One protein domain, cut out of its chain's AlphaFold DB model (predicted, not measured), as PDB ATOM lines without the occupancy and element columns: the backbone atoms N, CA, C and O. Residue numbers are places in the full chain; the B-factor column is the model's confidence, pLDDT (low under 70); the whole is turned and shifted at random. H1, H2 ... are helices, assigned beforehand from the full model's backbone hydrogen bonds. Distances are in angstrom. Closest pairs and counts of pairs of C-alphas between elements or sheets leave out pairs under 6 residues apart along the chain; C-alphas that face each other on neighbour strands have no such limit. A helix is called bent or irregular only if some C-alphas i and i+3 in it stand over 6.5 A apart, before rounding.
ATOM      1  N   THR A  44     -18.824  -0.287  -1.826       80.75
ATOM      2  CA  THR A  44     -18.612  -1.565  -2.526       80.75
ATOM      3  C   THR A  44     -19.917  -2.342  -2.751       80.75
ATOM      4  O   THR A  44     -20.008  -3.163  -3.663       80.75
ATOM      5  N   SER A  45     -20.952  -2.075  -1.949       81.56
ATOM      6  CA  SER A  45     -22.277  -2.695  -2.041       81.56
ATOM      7  C   SER A  45     -23.000  -2.380  -3.356       81.56
ATOM      8  O   SER A  45     -23.545  -3.301  -3.969       81.56
ATOM      9  N   VAL A  46     -22.961  -1.131  -3.835       79.44
ATOM     10  CA  VAL A  46     -23.614  -0.727  -5.095       79.44
ATOM     11  C   VAL A  46     -22.885  -1.341  -6.289       79.44
ATOM     12  O   VAL A  46     -23.515  -1.953  -7.150       79.44
ATOM     13  N   VAL A  47     -21.549  -1.289  -6.293       82.25
ATOM     14  CA  VAL A  47     -20.720  -1.913  -7.340       82.25
ATOM     15  C   VAL A  47     -20.975  -3.420  -7.410       82.25
ATOM     16  O   VAL A  47     -21.194  -3.973  -8.487       82.25
ATOM     17  N   LYS A  48     -21.018  -4.095  -6.254       85.19
ATOM     18  CA  LYS A  48     -21.314  -5.530  -6.171       85.19
ATOM     19  C   LYS A  48     -22.731  -5.855  -6.644       85.19
ATOM     20  O   LYS A  48     -22.926  -6.895  -7.268       85.19
ATOM     21  N   ALA A  49     -23.712  -4.997  -6.370       83.00
ATOM     22  CA  ALA A  49     -25.080  -5.161  -6.856       83.00
ATOM     23  C   ALA A  49     -25.174  -5.054  -8.381       83.00
ATOM     24  O   ALA A  49     -25.783  -5.924  -9.004       83.00
ATOM     25  N   VAL A  50     -24.518  -4.055  -8.976       80.19
ATOM     26  CA  VAL A  50     -24.427  -3.903 -10.437       80.19
ATOM     27  C   VAL A  50     -23.740  -5.124 -11.054       80.19
ATOM     28  O   VAL A  50     -24.292  -5.752 -11.957       80.19
ATOM     29  N   ALA A  51     -22.592  -5.543 -10.513       83.25
ATOM     30  CA  ALA A  51     -21.887  -6.739 -10.976       83.25
ATOM     31  C   ALA A  51     -22.739  -8.015 -10.840       83.25
ATOM     32  O   ALA A  51     -22.715  -8.872 -11.721       83.25
ATOM     33  N   LYS A  52     -23.528  -8.147  -9.765       86.25
ATOM     34  CA  LYS A  52     -24.433  -9.286  -9.549       86.25
ATOM     35  C   LYS A  52     -25.603  -9.298 -10.534       86.25
ATOM     36  O   LYS A  52     -26.007 -10.385 -10.943       86.25
ATOM     37  N   TYR A  53     -26.146  -8.134 -10.893       82.06
ATOM     38  CA  TYR A  53     -27.203  -8.020 -11.900       82.06
ATOM     39  C   TYR A  53     -26.688  -8.490 -13.264       82.06
ATOM     40  O   TYR A  53     -27.206  -9.450 -13.831       82.06
ATOM     41  N   PHE A  54     -25.574  -7.921 -13.728       80.88
ATOM     42  CA  PHE A  54     -24.985  -8.310 -15.007       80.88
ATOM     43  C   PHE A  54     -24.353  -9.704 -15.006       80.88
ATOM     44  O   PHE A  54     -24.283 -10.338 -16.048       80.88
ATOM     45  N   GLY A  55     -23.951 -10.254 -13.861       80.94
ATOM     46  CA  GLY A  55     -23.542 -11.659 -13.776       80.94
ATOM     47  C   GLY A  55     -24.648 -12.636 -14.200       80.94
ATOM     48  O   GLY A  55     -24.342 -13.755 -14.601       80.94
ATOM     49  N   LYS A  56     -25.921 -12.213 -14.144       76.06
ATOM     50  CA  LYS A  56     -27.068 -12.988 -14.631       76.06
ATOM     51  C   LYS A  56     -27.401 -12.728 -16.105       76.06
ATOM     52  O   LYS A  56     -27.894 -13.644 -16.753       76.06
ATOM     53  N   GLU A  57     -27.143 -11.523 -16.620       71.50
ATOM     54  CA  GLU A  57     -27.518 -11.113 -17.991       71.50
ATOM     55  C   GLU A  57     -26.338 -11.076 -18.992       71.50
ATOM     56  O   GLU A  57     -26.561 -11.050 -20.198       71.50
ATOM     57  N   GLY A  58     -25.086 -11.160 -18.526       77.56
ATOM     58  CA  GLY A  58     -23.865 -11.213 -19.340       77.56
ATOM     59  C   GLY A  58     -22.745 -10.287 -18.836       77.56
ATOM     60  O   GLY A  58     -22.936  -9.086 -18.656       77.56
ATOM     61  N   ALA A  59     -21.533 -10.828 -18.654       78.62
ATOM     62  CA  ALA A  59     -20.374 -10.083 -18.136       78.62
ATOM     63  C   ALA A  59     -19.894  -8.939 -19.058       78.62
ATOM     64  O   ALA A  59     -19.302  -7.969 -18.582       78.62
ATOM     65  N   GLU A  60     -20.159  -9.036 -20.362       80.00
ATOM     66  CA  GLU A  60     -19.744  -8.049 -21.365       80.00
ATOM     67  C   GLU A  60     -20.479  -6.711 -21.188       80.00
ATOM     68  O   GLU A  60     -19.836  -5.665 -21.082       80.00
ATOM     69  N   GLN A  61     -21.803  -6.746 -20.996       78.56
ATOM     70  CA  GLN A  61     -22.617  -5.547 -20.751       78.56
ATOM     71  C   GLN A  61     -22.249  -4.854 -19.432       78.56
ATOM     72  O   GLN A  61     -22.251  -3.626 -19.361       78.56
ATOM     73  N   ALA A  62     -21.859  -5.624 -18.408       77.06
ATOM     74  CA  ALA A  62     -21.341  -5.074 -17.153       77.06
ATOM     75  C   ALA A  62     -20.087  -4.235 -17.395       77.06
ATOM     76  O   ALA A  62     -19.968  -3.121 -16.889       77.06
ATOM     77  N   SER A  63     -19.145  -4.792 -18.160       76.56
ATOM     78  CA  SER A  63     -17.875  -4.133 -18.436       76.56
ATOM     79  C   SER A  63     -18.078  -2.859 -19.249       76.56
ATOM     80  O   SER A  63     -17.483  -1.840 -18.920       76.56
ATOM     81  N   GLU A  64     -18.988  -2.871 -20.226       83.00
ATOM     82  CA  GLU A  64     -19.299  -1.693 -21.030       83.00
ATOM     83  C   GLU A  64     -20.022  -0.618 -20.207       83.00
ATOM     84  O   GLU A  64     -19.677   0.563 -20.274       83.00
ATOM     85  N   PHE A  65     -20.997  -1.018 -19.385       80.19
ATOM     86  CA  PHE A  65     -21.725  -0.096 -18.521       80.19
ATOM     87  C   PHE A  65     -20.801   0.572 -17.503       80.19
ATOM     88  O   PHE A  65     -20.882   1.783 -17.304       80.19
ATOM     89  N   LEU A  66     -19.905  -0.197 -16.881       77.19
ATOM     90  CA  LEU A  66     -18.957   0.325 -15.903       77.19
ATOM     91  C   LEU A  66     -17.794   1.102 -16.544       77.19
ATOM     92  O   LEU A  66     -17.252   2.002 -15.908       77.19
ATOM     93  N   ALA A  67     -17.416   0.784 -17.786       81.12
ATOM     94  CA  ALA A  67     -16.402   1.530 -18.532       81.12
ATOM     95  C   ALA A  67     -16.895   2.921 -18.965       81.12
ATOM     96  O   ALA A  67     -16.088   3.822 -19.193       81.12
ATOM     97  N   LYS A  68     -18.215   3.132 -19.060       86.06
ATOM     98  CA  LYS A  68     -18.791   4.456 -19.316       86.06
ATOM     99  C   LYS A  68     -18.620   5.336 -18.074       86.06
ATOM    100  O   LYS A  68     -19.277   5.128 -17.057       86.06
ATOM    101  N   ASN A  69     -17.783   6.371 -18.185       80.25
ATOM    102  CA  ASN A  69     -17.513   7.339 -17.108       80.25
ATOM    103  C   ASN A  69     -18.791   7.921 -16.477       80.25
ATOM    104  O   ASN A  69     -18.847   8.097 -15.262       80.25
ATOM    105  N   ALA A  70     -19.835   8.144 -17.284       81.69
ATOM    106  CA  ALA A  70     -21.128   8.640 -16.815       81.69
ATOM    107  C   ALA A  70     -21.767   7.725 -15.751       81.69
ATOM    108  O   ALA A  70     -22.327   8.210 -14.773       81.69
ATOM    109  N   SER A  71     -21.639   6.404 -15.896       85.12
ATOM    110  CA  SER A  71     -22.194   5.430 -14.952       85.12
ATOM    111  C   SER A  71     -21.479   5.468 -13.603       85.12
ATOM    112  O   SER A  71     -22.118   5.333 -12.561       85.12
ATOM    113  N   LYS A  72     -20.153   5.671 -13.611       88.81
ATOM    114  CA  LYS A  72     -19.344   5.788 -12.390       88.81
ATOM    115  C   LYS A  72     -19.734   7.019 -11.582       88.81
ATOM    116  O   LYS A  72     -19.958   6.910 -10.382       88.81
ATOM    117  N   GLU A  73     -19.864   8.153 -12.258       91.25
ATOM    118  CA  GLU A  73     -20.237   9.413 -11.620       91.25
ATOM    119  C   GLU A  73     -21.658   9.354 -11.036       91.25
ATOM    120  O   GLU A  73     -21.873   9.747  -9.893       91.25
ATOM    121  N   VAL A  74     -22.615   8.781 -11.779       93.00
ATOM    122  CA  VAL A  74     -23.994   8.568 -11.306       93.00
ATOM    123  C   VAL A  74     -24.023   7.644 -10.084       93.00
ATOM    124  O   VAL A  74     -24.666   7.971  -9.090       93.00
ATOM    125  N   MET A  75     -23.298   6.518 -10.109       92.62
ATOM    126  CA  MET A  75     -23.198   5.620  -8.950       92.62
ATOM    127  C   MET A  75     -22.652   6.336  -7.715       92.62
ATOM    128  O   MET A  75     -23.187   6.158  -6.623       92.62
ATOM    129  N   GLU A  76     -21.599   7.136  -7.878       92.38
ATOM    130  CA  GLU A  76     -20.975   7.863  -6.775       92.38
ATOM    131  C   GLU A  76     -21.912   8.918  -6.182       92.38
ATOM    132  O   GLU A  76     -22.069   8.975  -4.961       92.38
ATOM    133  N   ARG A  77     -22.596   9.705  -7.024       94.12
ATOM    134  CA  ARG A  77     -23.574  10.701  -6.564       94.12
ATOM    135  C   ARG A  77     -24.734  10.052  -5.825       94.12
ATOM    136  O   ARG A  77     -25.021  10.444  -4.697       94.12
ATOM    137  N   VAL A  78     -25.351   9.028  -6.414       94.94
ATOM    138  CA  VAL A  78     -26.482   8.315  -5.803       94.94
ATOM    139  C   VAL A  78     -26.066   7.676  -4.482       94.94
ATOM    140  O   VAL A  78     -26.776   7.803  -3.489       94.94
ATOM    141  N   ALA A  79     -24.899   7.031  -4.431       93.69
ATOM    142  CA  ALA A  79     -24.414   6.416  -3.203       93.69
ATOM    143  C   ALA A  79     -24.083   7.454  -2.120       93.69
ATOM    144  O   ALA A  79     -24.388   7.229  -0.951       93.69
ATOM    145  N   THR A  80     -23.523   8.606  -2.500       94.75
ATOM    146  CA  THR A  80     -23.233   9.713  -1.576       94.75
ATOM    147  C   THR A  80     -24.516  10.328  -1.020       94.75
ATOM    148  O   THR A  80     -24.609  10.564   0.184       94.75
ATOM    149  N   ILE A  81     -25.527  10.554  -1.867       94.12
ATOM    150  CA  ILE A  81     -26.841  11.057  -1.438       94.12
ATOM    151  C   ILE A  81     -27.502  10.038  -0.503       94.12
ATOM    152  O   ILE A  81     -27.927  10.405   0.588       94.12
ATOM    153  N   ALA A  82     -27.506   8.752  -0.865       94.38
ATOM    154  CA  ALA A  82     -28.098   7.702  -0.040       94.38
ATOM    155  C   ALA A  82     -27.408   7.606   1.331       94.38
ATOM    156  O   ALA A  82     -28.082   7.605   2.361       94.38
ATOM    157  N   ALA A  83     -26.071   7.604   1.355       93.81
ATOM    158  CA  ALA A  83     -25.295   7.584   2.591       93.81
ATOM    159  C   ALA A  83     -25.577   8.814   3.468       93.81
ATOM    160  O   ALA A  83     -25.671   8.692   4.688       93.81
ATOM    161  N   ARG A  84     -25.754   9.992   2.860       95.19
ATOM    162  CA  ARG A  84     -26.091  11.224   3.581       95.19
ATOM    163  C   ARG A  84     -27.498  11.193   4.181       95.19
ATOM    164  O   ARG A  84     -27.693  11.747   5.258       95.19
ATOM    165  N   GLU A  85     -28.468  10.598   3.493       93.31
ATOM    166  CA  GLU A  85     -29.871  10.595   3.927       93.31
ATOM    167  C   GLU A  85     -30.205   9.507   4.945       93.31
ATOM    168  O   GLU A  85     -31.003   9.747   5.849       93.31
ATOM    169  N   GLY A  86     -29.623   8.317   4.806       91.75
ATOM    170  CA  GLY A  86     -29.969   7.167   5.646       91.75
ATOM    171  C   GLY A  86     -28.816   6.213   5.920       91.75
ATOM    172  O   GLY A  86     -29.057   5.051   6.237       91.75
ATOM    173  N   GLY A  87     -27.571   6.673   5.772       94.56
ATOM    174  CA  GLY A  87     -26.385   5.879   6.074       94.56
ATOM    175  C   GLY A  87     -26.273   4.614   5.222       94.56
ATOM    176  O   GLY A  87     -26.648   4.580   4.048       94.56
ATOM    177  N   GLU A  88     -25.739   3.555   5.826       92.75
ATOM    178  CA  GLU A  88     -25.502   2.276   5.148       92.75
ATOM    179  C   GLU A  88     -26.801   1.582   4.715       92.75
ATOM    180  O   GLU A  88     -26.831   0.957   3.654       92.75
ATOM    181  N   GLU A  89     -27.894   1.743   5.470       92.81
ATOM    182  CA  GLU A  89     -29.186   1.118   5.162       92.81
ATOM    183  C   GLU A  89     -29.772   1.639   3.845       92.81
ATOM    184  O   GLU A  89     -30.238   0.859   3.011       92.81
ATOM    185  N   ALA A  90     -29.711   2.955   3.617       93.69
ATOM    186  CA  ALA A  90     -30.173   3.561   2.371       93.69
ATOM    187  C   ALA A  90     -29.340   3.084   1.173       93.69
ATOM    188  O   ALA A  90     -29.894   2.718   0.134       93.69
ATOM    189  N   VAL A  91     -28.014   3.017   1.328       95.12
ATOM    190  CA  VAL A  91     -27.112   2.493   0.289       95.12
ATOM    191  C   VAL A  91     -27.425   1.024  -0.010       95.12
ATOM    192  O   VAL A  91     -27.451   0.619  -1.174       95.12
ATOM    193  N   GLU A  92     -27.714   0.215   1.013       94.19
ATOM    194  CA  GLU A  92     -28.095  -1.184   0.831       94.19
ATOM    195  C   GLU A  92     -29.444  -1.322   0.108       94.19
ATOM    196  O   GLU A  92     -29.590  -2.193  -0.751       94.19
ATOM    197  N   GLN A  93     -30.421  -0.457   0.391       94.19
ATOM    198  CA  GLN A  93     -31.699  -0.442  -0.331       94.19
ATOM    199  C   GLN A  93     -31.514  -0.102  -1.814       94.19
ATOM    200  O   GLN A  93     -32.076  -0.790  -2.671       94.19
ATOM    201  N   VAL A  94     -30.678   0.892  -2.135       94.75
ATOM    202  CA  VAL A  94     -30.319   1.213  -3.528       94.75
ATOM    203  C   VAL A  94     -29.633   0.026  -4.195       94.75
ATOM    204  O   VAL A  94     -29.990  -0.345  -5.316       94.75
ATOM    205  N   ALA A  95     -28.690  -0.619  -3.506       93.56
ATOM    206  CA  ALA A  95     -28.009  -1.807  -4.006       93.56
ATOM    207  C   ALA A  95     -28.995  -2.965  -4.252       93.56
ATOM    208  O   ALA A  95     -28.934  -3.615  -5.294       93.56
ATOM    209  N   LYS A  96     -29.954  -3.200  -3.346       95.00
ATOM    210  CA  LYS A  96     -31.010  -4.216  -3.506       95.00
ATOM    211  C   LYS A  96     -31.902  -3.926  -4.714       95.00
ATOM    212  O   LYS A  96     -32.144  -4.837  -5.505       95.00
ATOM    213  N   LEU A  97     -32.348  -2.681  -4.886       94.31
ATOM    214  CA  LEU A  97     -33.162  -2.277  -6.037       94.31
ATOM    215  C   LEU A  97     -32.386  -2.415  -7.349       94.31
ATOM    216  O   LEU A  97     -32.897  -3.006  -8.296       94.31
ATOM    217  N   THR A  98     -31.133  -1.964  -7.377       94.56
ATOM    218  CA  THR A  98     -30.253  -2.065  -8.552       94.56
ATOM    219  C   THR A  98     -29.975  -3.526  -8.916       94.56
ATOM    220  O   THR A  98     -30.052  -3.907 -10.079       94.56
ATOM    221  N   ALA A  99     -29.733  -4.389  -7.923       92.50
ATOM    222  CA  ALA A  99     -29.530  -5.822  -8.142       92.50
ATOM    223  C   ALA A  99     -30.788  -6.552  -8.641       92.50
ATOM    224  O   ALA A  99     -30.668  -7.645  -9.199       92.50
ATOM    225  N   LYS A 100     -31.986  -6.004  -8.391       94.44
ATOM    226  CA  LYS A 100     -33.268  -6.603  -8.786       94.44
ATOM    227  C   LYS A 100     -33.756  -6.090 -10.140       94.44
ATOM    228  O   LYS A 100     -34.225  -6.886 -10.947       94.44
ATOM    229  N   HIS A 101     -33.660  -4.786 -10.375       93.44
ATOM    230  CA  HIS A 101     -34.280  -4.121 -11.521       93.44
ATOM    231  C   HIS A 101     -33.287  -3.609 -12.562       93.44
ATOM    232  O   HIS A 101     -33.731  -3.247 -13.642       93.44
ATOM    233  N   GLY A 102     -31.986  -3.630 -12.267       91.81
ATOM    234  CA  GLY A 102     -30.937  -3.220 -13.189       91.81
ATOM    235  C   GLY A 102     -30.360  -1.835 -12.890       91.81
ATOM    236  O   GLY A 102     -30.782  -1.151 -11.951       91.81
ATOM    237  N   PRO A 103     -29.358  -1.411 -13.674       91.50
ATOM    238  CA  PRO A 103     -28.656  -0.147 -13.472       91.50
ATOM    239  C   PRO A 103     -29.501   1.096 -13.783       91.50
ATOM    240  O   PRO A 103     -29.135   2.184 -13.340       91.50
ATOM    241  N   GLU A 104     -30.637   0.972 -14.486       92.31
ATOM    242  CA  GLU A 104     -31.542   2.109 -14.740       92.31
ATOM    243  C   GLU A 104     -32.047   2.755 -13.443       92.31
ATOM    244  O   GLU A 104     -32.321   3.955 -13.410       92.31
ATOM    245  N   VAL A 105     -32.097   1.975 -12.355       95.75
ATOM    246  CA  VAL A 105     -32.409   2.453 -11.001       95.75
ATOM    247  C   VAL A 105     -31.508   3.612 -10.597       95.75
ATOM    248  O   VAL A 105     -31.980   4.578 -10.011       95.75
ATOM    249  N   LEU A 106     -30.221   3.551 -10.932       95.06
ATOM    250  CA  LEU A 106     -29.262   4.571 -10.528       95.06
ATOM    251  C   LEU A 106     -29.557   5.906 -11.218       95.06
ATOM    252  O   LEU A 106     -29.587   6.937 -10.558       95.06
ATOM    253  N   PHE A 107     -29.871   5.892 -12.514       94.56
ATOM    254  CA  PHE A 107     -30.252   7.112 -13.238       94.56
ATOM    255  C   PHE A 107     -31.600   7.666 -12.769       94.56
ATOM    256  O   PHE A 107     -31.769   8.880 -12.669       94.56
ATOM    257  N   ALA A 108     -32.553   6.787 -12.455       95.81
ATOM    258  CA  ALA A 108     -33.830   7.187 -11.877       95.81
ATOM    259  C   ALA A 108     -33.644   7.889 -10.521       95.81
ATOM    260  O   ALA A 108     -34.277   8.912 -10.273       95.81
ATOM    261  N   LEU A 109     -32.761   7.366  -9.665       95.81
ATOM    262  CA  LEU A 109     -32.478   7.932  -8.345       95.81
ATOM    263  C   LEU A 109     -31.620   9.204  -8.406       95.81
ATOM    264  O   LEU A 109     -31.835  10.101  -7.598       95.81
ATOM    265  N   ASP A 110     -30.707   9.333  -9.371       95.69
ATOM    266  CA  ASP A 110     -29.887  10.546  -9.565       95.69
ATOM    267  C   ASP A 110     -30.733  11.779  -9.926       95.69
ATOM    268  O   ASP A 110     -30.387  12.908  -9.588       95.69
ATOM    269  N   ASN A 111     -31.895  11.574 -10.555       93.69
ATOM    270  CA  ASN A 111     -32.858  12.644 -10.826       93.69
ATOM    271  C   ASN A 111     -33.696  13.045  -9.600       93.69
ATOM    272  O   ASN A 111     -34.496  13.978  -9.685       93.69
ATOM    273  N   THR A 112     -33.556  12.364  -8.463       93.94
ATOM    274  CA  THR A 112     -34.381  12.606  -7.274       93.94
ATOM    275  C   THR A 112     -33.585  13.344  -6.207       93.94
ATOM    276  O   THR A 112     -32.409  13.071  -5.994       93.94
ATOM    277  N   ALA A 113     -34.225  14.299  -5.528       91.44
ATOM    278  CA  ALA A 113     -33.582  15.014  -4.426       91.44
ATOM    279  C   ALA A 113     -33.419  14.124  -3.187       91.44
ATOM    280  O   ALA A 113     -32.451  14.298  -2.456       91.44
ATOM    281  N   THR A 114     -34.362  13.195  -2.982       93.81
ATOM    282  CA  THR A 114     -34.367  12.251  -1.863       93.81
ATOM    283  C   THR A 114     -34.596  10.825  -2.337       93.81
ATOM    284  O   THR A 114     -35.604  10.542  -2.990       93.81
ATOM    285  N   ILE A 115     -33.695   9.919  -1.971       95.12
ATOM    286  CA  ILE A 115     -33.652   8.546  -2.482       95.12
ATOM    287  C   ILE A 115     -34.608   7.641  -1.713       95.12
ATOM    288  O   ILE A 115     -35.316   6.839  -2.321       95.12
ATOM    289  N   LEU A 116     -34.657   7.760  -0.384       94.56
ATOM    290  CA  LEU A 116     -35.425   6.841   0.464       94.56
ATOM    291  C   LEU A 116     -36.937   6.831   0.161       94.56
ATOM    292  O   LEU A 116     -37.490   5.740  -0.013       94.56
ATOM    293  N   PRO A 117     -37.630   7.984   0.037       95.69
ATOM    294  CA  PRO A 117     -39.056   7.991  -0.291       95.69
ATOM    295  C   PRO A 117     -39.342   7.366  -1.658       95.69
ATOM    296  O   PRO A 117     -40.315   6.631  -1.814       95.69
ATOM    297  N   VAL A 118     -38.467   7.612  -2.637       96.31
ATOM    298  CA  VAL A 118     -38.605   7.074  -3.995       96.31
ATOM    299  C   VAL A 118     -38.346   5.570  -4.010       96.31
ATOM    300  O   VAL A 118     -39.122   4.822  -4.599       96.31
ATOM    301  N   ALA A 119     -37.309   5.105  -3.313       95.12
ATOM    302  CA  ALA A 119     -37.001   3.687  -3.167       95.12
ATOM    303  C   ALA A 119     -38.163   2.921  -2.519       95.12
ATOM    304  O   ALA A 119     -38.541   1.855  -3.007       95.12
ATOM    305  N   LYS A 120     -38.774   3.482  -1.468       96.06
ATOM    306  CA  LYS A 120     -39.961   2.906  -0.826       96.06
ATOM    307  C   LYS A 120     -41.167   2.895  -1.769       96.06
ATOM    308  O   LYS A 120     -41.808   1.861  -1.921       96.06
ATOM    309  N   ALA A 121     -41.430   4.006  -2.458       96.75
ATOM    310  CA  ALA A 121     -42.524   4.108  -3.421       96.75
ATOM    311  C   ALA A 121     -42.398   3.092  -4.571       96.75
ATOM    312  O   ALA A 121     -43.402   2.535  -5.006       96.75
ATOM    313  N   LEU A 122     -41.176   2.815  -5.037       96.19
ATOM    314  CA  LEU A 122     -40.908   1.800  -6.060       96.19
ATOM    315  C   LEU A 122     -41.167   0.370  -5.564       96.19
ATOM    316  O   LEU A 122     -41.571  -0.470  -6.360       96.19
ATOM    317  N   GLN A 123     -40.952   0.086  -4.275       95.38
ATOM    318  CA  GLN A 123     -41.223  -1.234  -3.685       95.38
ATOM    319  C   GLN A 123     -42.718  -1.506  -3.482       95.38
ATOM    320  O   GLN A 123     -43.128  -2.663  -3.469       95.38
ATOM    321  N   GLU A 124     -43.526  -0.456  -3.326       96.62
ATOM    322  CA  GLU A 124     -44.986  -0.561  -3.208       96.62
ATOM    323  C   GLU A 124     -45.677  -0.799  -4.564       96.62
ATOM    324  O   GLU A 124     -46.841  -1.198  -4.602       96.62
ATOM    325  N   LEU A 125     -44.979  -0.569  -5.685       95.56
ATOM    326  CA  LEU A 125     -45.528  -0.794  -7.022       95.56
ATOM    327  C   LEU A 125     -45.487  -2.275  -7.436       95.56
ATOM    328  O   LEU A 125     -44.544  -2.994  -7.095       95.56
ATOM    329  N   PRO A 126     -46.448  -2.731  -8.263       95.56
ATOM    330  CA  PRO A 126     -46.387  -4.049  -8.887       95.56
ATOM    331  C   PRO A 126     -45.111  -4.220  -9.720       95.56
ATOM    332  O   PRO A 126     -44.748  -3.326 -10.486       95.56
ATOM    333  N   GLU A 127     -44.466  -5.390  -9.650       93.81
ATOM    334  CA  GLU A 127     -43.181  -5.642 -10.330       93.81
ATOM    335  C   GLU A 127     -43.229  -5.390 -11.846       93.81
ATOM    336  O   GLU A 127     -42.239  -4.944 -12.430       93.81
ATOM    337  N   SER A 128     -44.389  -5.610 -12.477       95.00
ATOM    338  CA  SER A 128     -44.612  -5.341 -13.903       95.00
ATOM    339  C   SER A 128     -44.522  -3.857 -14.268       95.00
ATOM    340  O   SER A 128     -44.207  -3.530 -15.409       95.00
ATOM    341  N   GLN A 129     -44.769  -2.956 -13.315       96.00
ATOM    342  CA  GLN A 129     -44.794  -1.508 -13.525       96.00
ATOM    343  C   GLN A 129     -43.494  -0.815 -13.106       96.00
ATOM    344  O   GLN A 129     -43.220   0.295 -13.567       96.00
ATOM    345  N   VAL A 130     -42.665  -1.461 -12.274       96.62
ATOM    346  CA  VAL A 130     -41.426  -0.865 -11.744       96.62
ATOM    347  C   VAL A 130     -40.477  -0.451 -12.868       96.62
ATOM    348  O   VAL A 130     -39.975   0.667 -12.853       96.62
ATOM    349  N   ARG A 131     -40.270  -1.295 -13.888       95.25
ATOM    350  CA  ARG A 131     -39.381  -0.960 -15.019       95.25
ATOM    351  C   ARG A 131     -39.853   0.283 -15.781       95.25
ATOM    352  O   ARG A 131     -39.051   1.163 -16.079       95.25
ATOM    353  N   THR A 132     -41.153   0.397 -16.043       96.19
ATOM    354  CA  THR A 132     -41.728   1.581 -16.701       96.19
ATOM    355  C   THR A 132     -41.618   2.826 -15.817       96.19
ATOM    356  O   THR A 132     -41.309   3.904 -16.322       96.19
ATOM    357  N   ALA A 133     -41.812   2.691 -14.500       96.69
ATOM    358  CA  ALA A 133     -41.646   3.796 -13.554       96.69
ATOM    359  C   ALA A 133     -40.196   4.292 -13.511       96.69
ATOM    360  O   ALA A 133     -39.959   5.498 -13.547       96.69
ATOM    361  N   LEU A 134     -39.230   3.369 -13.493       96.06
ATOM    362  CA  LEU A 134     -37.803   3.679 -13.528       96.06
ATOM    363  C   LEU A 134     -37.415   4.406 -14.816       96.06
ATOM    364  O   LEU A 134     -36.747   5.433 -14.747       96.06
ATOM    365  N   ALA A 135     -37.896   3.942 -15.972       95.75
ATOM    366  CA  ALA A 135     -37.652   4.615 -17.247       95.75
ATOM    367  C   ALA A 135     -38.186   6.060 -17.250       95.75
ATOM    368  O   ALA A 135     -37.517   6.968 -17.740       95.75
ATOM    369  N   LYS A 136     -39.358   6.297 -16.645       95.81
ATOM    370  CA  LYS A 136     -39.921   7.648 -16.496       95.81
ATOM    371  C   LYS A 136     -39.153   8.517 -15.501       95.81
ATOM    372  O   LYS A 136     -38.913   9.685 -15.781       95.81
ATOM    373  N   LEU A 137     -38.734   7.968 -14.363       95.69
ATOM    374  CA  LEU A 137     -37.889   8.687 -13.402       95.69
ATOM    375  C   LEU A 137     -36.511   9.027 -13.992       95.69
ATOM    376  O   LEU A 137     -35.932  10.062 -13.671       95.69
ATOM    377  N   ALA A 138     -35.998   8.196 -14.897       95.12
ATOM    378  CA  ALA A 138     -34.758   8.452 -15.618       95.12
ATOM    379  C   ALA A 138     -34.905   9.498 -16.746       95.12
ATOM    380  O   ALA A 138     -33.895   9.941 -17.292       95.12
ATOM    381  N   ALA A 139     -36.125   9.939 -17.087       93.75
ATOM    382  CA  ALA A 139     -36.412  10.817 -18.226       93.75
ATOM    383  C   ALA A 139     -36.084  12.307 -17.973       93.75
ATOM    384  O   ALA A 139     -36.928  13.197 -18.138       93.75
ATOM    385  N   GLY A 140     -34.846  12.595 -17.567       93.06
ATOM    386  CA  GLY A 140     -34.300  13.948 -17.431       93.06
ATOM    387  C   GLY A 140     -35.163  14.875 -16.569       93.06
ATOM    388  O   GLY A 140     -35.505  14.551 -15.435       93.06
ATOM    389  N   GLU A 141     -35.528  16.042 -17.102       93.50
ATOM    390  CA  GLU A 141     -36.313  17.058 -16.381       93.50
ATOM    391  C   GLU A 141     -37.714  16.567 -15.977       93.50
ATOM    392  O   GLU A 141     -38.170  16.814 -14.856       93.50
ATOM    393  N   SER A 142     -38.373  15.790 -16.844       92.00
ATOM    394  CA  SER A 142     -39.655  15.158 -16.504       92.00
ATOM    395  C   SER A 142     -39.499  14.141 -15.364       92.00
ATOM    396  O   SER A 142     -40.311  14.107 -14.443       92.00
ATOM    397  N   GLY A 143     -38.384  13.406 -15.344       94.62
ATOM    398  CA  GLY A 143     -38.019  12.507 -14.251       94.62
ATOM    399  C   GLY A 143     -37.771  13.235 -12.927       94.62
ATOM    400  O   GLY A 143     -38.236  12.781 -11.883       94.62
ATOM    401  N   LYS A 144     -37.128  14.411 -12.961       95.62
ATOM    402  CA  LYS A 144     -36.903  15.258 -11.773       95.62
ATOM    403  C   LYS A 144     -38.208  15.767 -11.168       95.62
ATOM    404  O   LYS A 144     -38.403  15.709  -9.953       95.62
ATOM    405  N   THR A 145     -39.119  16.250 -12.013       95.56
ATOM    406  CA  THR A 145     -40.439  16.720 -11.560       95.56
ATOM    407  C   THR A 145     -41.289  15.575 -11.008       95.56
ATOM    408  O   THR A 145     -41.912  15.740  -9.956       95.56
ATOM    409  N   LEU A 146     -41.234  14.393 -11.632       96.44
ATOM    410  CA  LEU A 146     -41.842  13.179 -11.091       96.44
ATOM    411  C   LEU A 146     -41.219  12.792  -9.745       96.44
ATOM    412  O   LEU A 146     -41.950  12.579  -8.786       96.44
ATOM    413  N   GLY A 147     -39.891  12.776  -9.622       95.94
ATOM    414  CA  GLY A 147     -39.188  12.475  -8.372       95.94
ATOM    415  C   GLY A 147     -39.585  13.402  -7.219       95.94
ATOM    416  O   GLY A 147     -39.831  12.949  -6.097       95.94
ATOM    417  N   ALA A 148     -39.741  14.699  -7.502       95.88
ATOM    418  CA  ALA A 148     -40.249  15.668  -6.536       95.88
ATOM    419  C   ALA A 148     -41.704  15.375  -6.124       95.88
ATOM    420  O   ALA A 148     -42.043  15.479  -4.944       95.88
ATOM    421  N   ALA A 149     -42.561  14.970  -7.066       96.31
ATOM    422  CA  ALA A 149     -43.930  14.560  -6.760       96.31
ATOM    423  C   ALA A 149     -43.978  13.262  -5.939       96.31
ATOM    424  O   ALA A 149     -44.745  13.186  -4.985       96.31
ATOM    425  N   VAL A 150     -43.127  12.276  -6.231       96.88
ATOM    426  CA  VAL A 150     -43.012  11.029  -5.452       96.88
ATOM    427  C   VAL A 150     -42.540  11.298  -4.031       96.88
ATOM    428  O   VAL A 150     -43.051  10.702  -3.090       96.88
ATOM    429  N   THR A 151     -41.628  12.247  -3.847       95.56
ATOM    430  CA  THR A 151     -41.183  12.653  -2.506       95.56
ATOM    431  C   THR A 151     -42.338  13.220  -1.671       95.56
ATOM    432  O   THR A 151     -42.385  13.015  -0.463       95.56
ATOM    433  N   ARG A 152     -43.293  13.912  -2.310       95.94
ATOM    434  CA  ARG A 152     -44.444  14.538  -1.638       95.94
ATOM    435  C   ARG A 152     -45.636  13.598  -1.457       95.94
ATOM    436  O   ARG A 152     -46.268  13.634  -0.411       95.94
TER     437      ARG A 152
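AT A GLANCE: This is residues 44 to 152 of the 345 residues of an uncharacterized protein of Novipirellula galeiformis (UniProt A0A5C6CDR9). One long helix is folded over into a V of two arms, H3a and H3b, and the short helix H4, near the middle of the domain, packs on both arms. H1 runs side by side with H3b, and H2 folds back from H1 at one end of the long axis, while H5, H6 and H7 make the other end. The 109 printed residues have seven named helices, H1 to H7 in that order, and no named strand: all helix, with mostly crossed packing. The whole is compact, with a radius of gyration of the C-alphas of 12.9 A, and spans 38 by 29 by 24 A.

HOW THE PARTS SIT: H1, residues 44 to 57, and H2, residues 59 to 67, form a helical hairpin at a steep tilt of 40 degrees, with the closest C-alphas, of Phe 54 and Ala 62, 5.3 A apart. H3, residues 69 to 101, was assigned as one helix by its hydrogen bonds but is bent, with C-alphas 85 and 88 9.5 A apart; it is the hub, touching 3 other helices. Its arms H3a, residues 69 to 85, and H3b, residues 88 to 101, touch and run opposite ways at a steep tilt of 44 degrees, the closest C-alphas being those of Ala 82 and Ala 90, 5.2 A apart. H1 touches H3b the same way at a shallow tilt of 10 degrees, closest at the C-alphas of Val 46 and Ala 95, 4.7 A apart. H4, residues 104 to 110, forms a helical hairpin with H3b, only just steep at 36 degrees, and touches H3a at the C-alphas of Val 78 and Asp 110, 5.5 A apart. H5, residues 115 to 124, touches H3a about perpendicular at 87 degrees, with the C-alphas of Ala 82 and Ile 115 closest at 6.1 A. H6, residues 127 to 137, only just irregular with C-alphas 128 and 131 6.9 A apart, touches H4 at the C-alphas of Leu 137 and Ala 108, 4.6 A apart. H7, residues 140 to 152, touches H6 only at the corner, and with residues 147 to 151 alone touches H5, the C-alphas of Thr 151 and Pro 117 being closest at 5.6 A. H1 and H2 are apart from H4, H5, H6 and H7. Every O i to N i+4 pair is within hydrogen-bond range in H2, H3a, H3b, H4, H5 and H7; H1 has 9 of 10 and H6 5 of 7.

IN THESE COORDINATES: H1 begins at C-alpha 44 (-18.612, -1.565, -2.526) and is 20.2 A long. H3a measures 24.6 A, H3b 19.9 A and H7 18.8 A, ending at C-alpha 152 (-44.444, 14.538, -1.638).

THE WHOLE: The C-alphas of Glu 60 and Arg 152, the two farthest apart, are 38.9 A apart. The printed part has no cut, its links between helices are tight, and no printed residue is under pLDDT 70.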